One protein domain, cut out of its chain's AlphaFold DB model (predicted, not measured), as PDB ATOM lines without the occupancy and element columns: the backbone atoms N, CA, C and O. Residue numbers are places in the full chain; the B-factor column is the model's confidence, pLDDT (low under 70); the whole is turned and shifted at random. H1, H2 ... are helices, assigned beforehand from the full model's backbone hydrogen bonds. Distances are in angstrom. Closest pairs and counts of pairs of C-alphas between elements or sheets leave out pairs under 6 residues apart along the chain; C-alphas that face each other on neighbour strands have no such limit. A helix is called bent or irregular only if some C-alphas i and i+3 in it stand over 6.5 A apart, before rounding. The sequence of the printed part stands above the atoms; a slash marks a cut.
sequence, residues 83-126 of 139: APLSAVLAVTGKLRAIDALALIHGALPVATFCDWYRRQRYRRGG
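What this domain is: This is residues 83 to 126 of the 139 residues of the protein "Serine/threonine protein kinase" of Mycobacterium numidiamassiliense (UniProt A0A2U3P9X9). A long bent helix, H2, makes most of the length, and before its first residue, Ala 97, a tight link of four residues folds back as a hook to the short helix H1, with open space between H1 and H2. The 44 printed residues hold two named helices, H1 then H2, and no named strand; the class is all helix. The whole is extended, a rod spanning 47 by 18 by 13 A, with a radius of gyration of the C-alphas of 15.6 A.

How they stand to each other: H2, residues 97 to 121, was assigned as one helix by its hydrogen bonds but is bent: C-alphas 106 and 109 are 6.8 A apart. Its arms H2a, residues 97 to 106, and H2b, residues 109 to 121, stand at a steep tilt of 39 degrees. H1, residues 85 to 92, is apart from both arms. In H1, H2a and H2b every O i to N i+4 pair is within hydrogen-bond range.

Where its parts are: H2a measures 14.2 A from C-alpha 97 at (26.822, 16.462, 53.715), and H2b 18.5 A to C-alpha 121 at (9.049, 35.619, 30.477). H1 measures 10.4 A from C-alpha 85 at (30.418, 17.349, 39.439).

The domain as a whole: The farthest C-alphas, of Thr 92 and Gly 126, are 46.9 A apart. The printed part has no cut, and the link from H1 to H2 is tight. Confidence is under 70 at residues 110, 113 to 114 and 116 to 126.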
ATOM      1  N   ALA A  83      36.830  20.037  37.941       81.50
ATOM      2  CA  ALA A  83      36.172  18.868  37.372       81.50
ATOM      3  C   ALA A  83      34.649  19.065  37.370       81.50
ATOM      4  O   ALA A  83      34.110  19.648  38.316       81.50
ATOM      5  N   PRO A  84      33.930  18.549  36.356       85.25
ATOM      6  CA  PRO A  84      32.479  18.505  36.420       85.25
ATOM      7  C   PRO A  84      32.048  17.658  37.622       85.25
ATOM      8  O   PRO A  84      32.680  16.652  37.952       85.25
ATOM      9  N   LEU A  85      30.940  18.042  38.258       87.38
ATOM     10  CA  LEU A  85      30.418  17.349  39.439       87.38
ATOM     11  C   LEU A  85      30.209  15.846  39.193       87.38
ATOM     12  O   LEU A  85      30.450  15.036  40.082       87.38
ATOM     13  N   SER A  86      29.820  15.464  37.975       86.00
ATOM     14  CA  SER A  86      29.683  14.064  37.565       86.00
ATOM     15  C   SER A  86      30.988  13.276  37.683       86.00
ATOM     16  O   SER A  86      30.960  12.140  38.144       86.00
ATOM     17  N   ALA A  87      32.130  13.869  37.325       86.50
ATOM     18  CA  ALA A  87      33.434  13.224  37.463       86.50
ATOM     19  C   ALA A  87      33.828  13.074  38.936       86.50
ATOM     20  O   ALA A  87      34.336  12.028  39.332       86.50
ATOM     21  N   VAL A  88      33.535  14.080  39.766       87.81
ATOM     22  CA  VAL A  88      33.752  13.989  41.219       87.81
ATOM     23  C   VAL A  88      32.913  12.854  41.809       87.81
ATOM     24  O   VAL A  88      33.445  11.994  42.505       87.81
ATOM     25  N   LEU A  89      31.623  12.796  41.471       91.19
ATOM     26  CA  LEU A  89      30.709  11.753  41.942       91.19
ATOM     27  C   LEU A  89      31.080  10.359  41.433       91.19
ATOM     28  O   LEU A  89      30.913   9.394  42.171       91.19
ATOM     29  N   ALA A  90      31.608  10.235  40.215       91.25
ATOM     30  CA  ALA A  90      32.085   8.955  39.697       91.25
ATOM     31  C   ALA A  90      33.242   8.383  40.535       91.25
ATOM     32  O   ALA A  90      33.356   7.168  40.669       91.25
ATOM     33  N   VAL A  91      34.073   9.250  41.124       90.75
ATOM     34  CA  VAL A  91      35.195   8.847  41.985       90.75
ATOM     35  C   VAL A  91      34.748   8.630  43.430       90.75
ATOM     36  O   VAL A  91      35.147   7.653  44.059       90.75
ATOM     37  N   THR A  92      33.936   9.533  43.984       89.44
ATOM     38  CA  THR A  92      33.596   9.509  45.417       89.44
ATOM     39  C   THR A  92      32.316   8.731  45.738       89.44
ATOM     40  O   THR A  92      32.070   8.410  46.901       89.44
ATOM     41  N   GLY A  93      31.469   8.454  44.742       91.94
ATOM     42  CA  GLY A  93      30.138   7.844  44.860       91.94
ATOM     43  C   GLY A  93      29.093   8.777  45.478       91.94
ATOM     44  O   GLY A  93      28.043   9.038  44.896       91.94
ATOM     45  N   LYS A  94      29.389   9.315  46.663       90.25
ATOM     46  CA  LYS A  94      28.573  10.309  47.366       90.25
ATOM     47  C   LYS A  94      29.440  11.451  47.873       90.25
ATOM     48  O   LYS A  94      30.625  11.277  48.149       90.25
ATOM     49  N   LEU A  95      28.835  12.623  48.006       89.31
ATOM     50  CA  LEU A  95      29.459  13.754  48.683       89.31
ATOM     51  C   LEU A  95      29.223  13.659  50.189       89.31
ATOM     52  O   LEU A  95      28.217  13.106  50.640       89.31
ATOM     53  N   ARG A  96      30.123  14.250  50.978       92.44
ATOM     54  CA  ARG A  96      29.829  14.505  52.391       92.44
ATOM     55  C   ARG A  96      28.732  15.564  52.469       92.44
ATOM     56  O   ARG A  96      28.648  16.440  51.608       92.44
ATOM     57  N   ALA A  97      27.930  15.524  53.531       90.62
ATOM     58  CA  ALA A  97      26.822  16.462  53.715       90.62
ATOM     59  C   ALA A  97      27.267  17.935  53.625       90.62
ATOM     60  O   ALA A  97      26.563  18.747  53.036       90.62
ATOM     61  N   ILE A  98      28.458  18.265  54.141       90.19
ATOM     62  CA  ILE A  98      29.008  19.626  54.085       90.19
ATOM     63  C   ILE A  98      29.357  20.078  52.659       90.19
ATOM     64  O   ILE A  98      29.061  21.210  52.292       90.19
ATOM     65  N   ASP A  99      29.913  19.187  51.834       89.50
ATOM     66  CA  ASP A  99      30.275  19.504  50.448       89.50
ATOM     67  C   ASP A  99      29.005  19.660  49.595       89.50
ATOM     68  O   ASP A  99      28.886  20.588  48.799       89.50
ATOM     69  N   ALA A 100      28.010  18.796  49.820       87.62
ATOM     70  CA  ALA A 100      26.701  18.914  49.185       87.62
ATOM     71  C   ALA A 100      25.991  20.219  49.580       87.62
ATOM     72  O   ALA A 100      25.446  20.906  48.717       87.62
ATOM     73  N   LEU A 101      26.033  20.595  50.864       89.12
ATOM     74  CA  LEU A 101      25.449  21.846  51.344       89.12
ATOM     75  C   LEU A 101      26.128  23.065  50.715       89.12
ATOM     76  O   LEU A 101      25.435  23.998  50.322       89.12
ATOM     77  N   ALA A 102      27.455  23.052  50.574       85.00
ATOM     78  CA  ALA A 102      28.191  24.127  49.915       85.00
ATOM     79  C   ALA A 102      27.778  24.285  48.440       85.00
ATOM     80  O   ALA A 102      27.524  25.403  47.988       85.00
ATOM     81  N   LEU A 103      27.625  23.174  47.707       84.94
ATOM     82  CA  LEU A 103      27.131  23.193  46.325       84.94
ATOM     83  C   LEU A 103      25.698  23.728  46.236       84.94
ATOM     84  O   LEU A 103      25.414  24.586  45.401       84.94
ATOM     85  N   ILE A 104      24.803  23.261  47.113       85.56
ATOM     86  CA  ILE A 104      23.412  23.731  47.164       85.56
ATOM     87  C   ILE A 104      23.369  25.220  47.495       85.56
ATOM     88  O   ILE A 104      22.657  25.965  46.830       85.56
ATOM     89  N   HIS A 105      24.142  25.674  48.479       82.06
ATOM     90  CA  HIS A 105      24.207  27.082  48.853       82.06
ATOM     91  C   HIS A 105      24.693  27.951  47.687       82.06
ATOM     92  O   HIS A 105      24.110  28.998  47.422       82.06
ATOM     93  N   GLY A 106      25.702  27.491  46.942       76.75
ATOM     94  CA  GLY A 106      26.170  28.180  45.743       76.75
ATOM     95  C   GLY A 106      25.136  28.205  44.608       76.75
ATOM     96  O   GLY A 106      25.011  29.213  43.909       76.75
ATOM     97  N   ALA A 107      24.367  27.128  44.439       78.50
ATOM     98  CA  ALA A 107      23.375  26.988  43.373       78.50
ATOM     99  C   ALA A 107      22.010  27.620  43.700       78.50
ATOM    100  O   ALA A 107      21.275  27.989  42.787       78.50
ATOM    101  N   LEU A 108      21.641  27.764  44.976       73.00
ATOM    102  CA  LEU A 108      20.316  28.233  45.388       73.00
ATOM    103  C   LEU A 108      19.990  29.652  44.880       73.00
ATOM    104  O   LEU A 108      18.900  29.818  44.330       73.00
ATOM    105  N   PRO A 109      20.896  30.652  44.963       73.69
ATOM    106  CA  PRO A 109      20.668  31.968  44.362       73.69
ATOM    107  C   PRO A 109      20.432  31.898  42.850       73.69
ATOM    108  O   PRO A 109      19.629  32.648  42.304       73.69
ATOM    109  N   VAL A 110      21.098  30.961  42.167       69.62
ATOM    110  CA  VAL A 110      20.938  30.739  40.725       69.62
ATOM    111  C   VAL A 110      19.583  30.112  40.424       69.62
ATOM    112  O   VAL A 110      18.885  30.555  39.520       69.62
ATOM    113  N   ALA A 111      19.177  29.098  41.187       70.12
ATOM    114  CA  ALA A 111      17.922  28.388  40.974       70.12
ATOM    115  C   ALA A 111      16.703  29.293  41.199       70.12
ATOM    116  O   ALA A 111      15.778  29.287  40.383       70.12
ATOM    117  N   THR A 112      16.717  30.099  42.263       70.50
ATOM    118  CA  THR A 112      15.653  31.075  42.541       70.50
ATOM    119  C   THR A 112      15.613  32.168  41.477       70.50
ATOM    120  O   THR A 112      14.528  32.523  41.016       70.50
ATOM    121  N   PHE A 113      16.771  32.642  41.007       63.84
ATOM    122  CA  PHE A 113      16.844  33.593  39.903       63.84
ATOM    123  C   PHE A 113      16.331  32.995  38.585       63.84
ATOM    124  O   PHE A 113      15.536  33.626  37.898       63.84
ATOM    125  N   CYS A 114      16.735  31.778  38.217       67.81
ATOM    126  CA  CYS A 114      16.291  31.111  36.990       67.81
ATOM    127  C   CYS A 114      14.791  30.790  37.015       67.81
ATOM    128  O   CYS A 114      14.114  30.877  35.989       67.81
ATOM    129  N   ASP A 115      14.248  30.411  38.173       70.50
ATOM    130  CA  ASP A 115      12.806  30.274  38.381       70.50
ATOM    131  C   ASP A 115      12.087  31.625  38.228       70.50
ATOM    132  O   ASP A 115      11.116  31.729  37.476       70.50
ATOM    133  N   TRP A 116      12.617  32.692  38.828       63.31
ATOM    134  CA  TRP A 116      12.110  34.054  38.647       63.31
ATOM    135  C   TRP A 116      12.175  34.530  37.183       63.31
ATOM    136  O   TRP A 116      11.181  35.042  36.664       63.31
ATOM    137  N   TYR A 117      13.288  34.301  36.478       62.84
ATOM    138  CA  TYR A 117      13.496  34.681  35.075       62.84
ATOM    139  C   TYR A 117      12.530  33.935  34.148       62.84
ATOM    140  O   TYR A 117      11.865  34.552  33.311       62.84
ATOM    141  N   ARG A 118      12.355  32.619  34.358       65.81
ATOM    142  CA  ARG A 118      11.341  31.827  33.644       65.81
ATOM    143  C   ARG A 118       9.934  32.385  33.859       65.81
ATOM    144  O   ARG A 118       9.182  32.493  32.897       65.81
ATOM    145  N   ARG A 119       9.581  32.792  35.084       67.00
ATOM    146  CA  ARG A 119       8.262  33.378  35.400       67.00
ATOM    147  C   ARG A 119       8.069  34.787  34.828       67.00
ATOM    148  O   ARG A 119       6.952  35.119  34.433       67.00
ATOM    149  N   GLN A 120       9.115  35.611  34.739       57.84
ATOM    150  CA  GLN A 120       9.024  36.937  34.112       57.84
ATOM    151  C   GLN A 120       8.761  36.870  32.603       57.84
ATOM    152  O   GLN A 120       7.991  37.688  32.093       57.84
ATOM    153  N   ARG A 121       9.315  35.869  31.905       52.03
ATOM    154  CA  ARG A 121       9.049  35.619  30.477       52.03
ATOM    155  C   ARG A 121       7.563  35.363  30.181       52.03
ATOM    156  O   ARG A 121       7.110  35.679  29.090       52.03
ATOM    157  N   TYR A 122       6.790  34.869  31.152       49.78
ATOM    158  CA  TYR A 122       5.337  34.694  31.010       49.78
ATOM    159  C   TYR A 122       4.520  35.979  31.216       49.78
ATOM    160  O   TYR A 122       3.370  36.031  30.793       49.78
ATOM    161  N   ARG A 123       5.071  37.019  31.860       49.78
ATOM    162  CA  ARG A 123       4.325  38.258  32.168       49.78
ATOM    163  C   ARG A 123       4.509  39.374  31.142       49.78
ATOM    164  O   ARG A 123       3.654  40.249  31.061       49.78
ATOM    165  N   ARG A 124       5.589  39.363  30.357       39.62
ATOM    166  CA  ARG A 124       5.772  40.278  29.220       39.62
ATOM    167  C   ARG A 124       5.460  39.531  27.926       39.62
ATOM    168  O   ARG A 124       6.352  38.954  27.318       39.62
ATOM    169  N   GLY A 125       4.183  39.500  27.555       51.00
ATOM    170  CA  GLY A 125       3.747  38.982  26.260       51.00
ATOM    171  C   GLY A 125       4.406  39.741  25.105       51.00
ATOM    172  O   GLY A 125       4.429  40.970  25.099       51.00
ATOM    173  N   GLY A 126       4.935  38.990  24.146       37.69
ATOM    174  CA  GLY A 126       5.425  39.470  22.858       37.69
ATOM    175  C   GLY A 126       5.473  38.284  21.901       37.69
ATOM    176  O   GLY A 126       6.383  37.468  22.006       37.69
TER     177      GLY A 126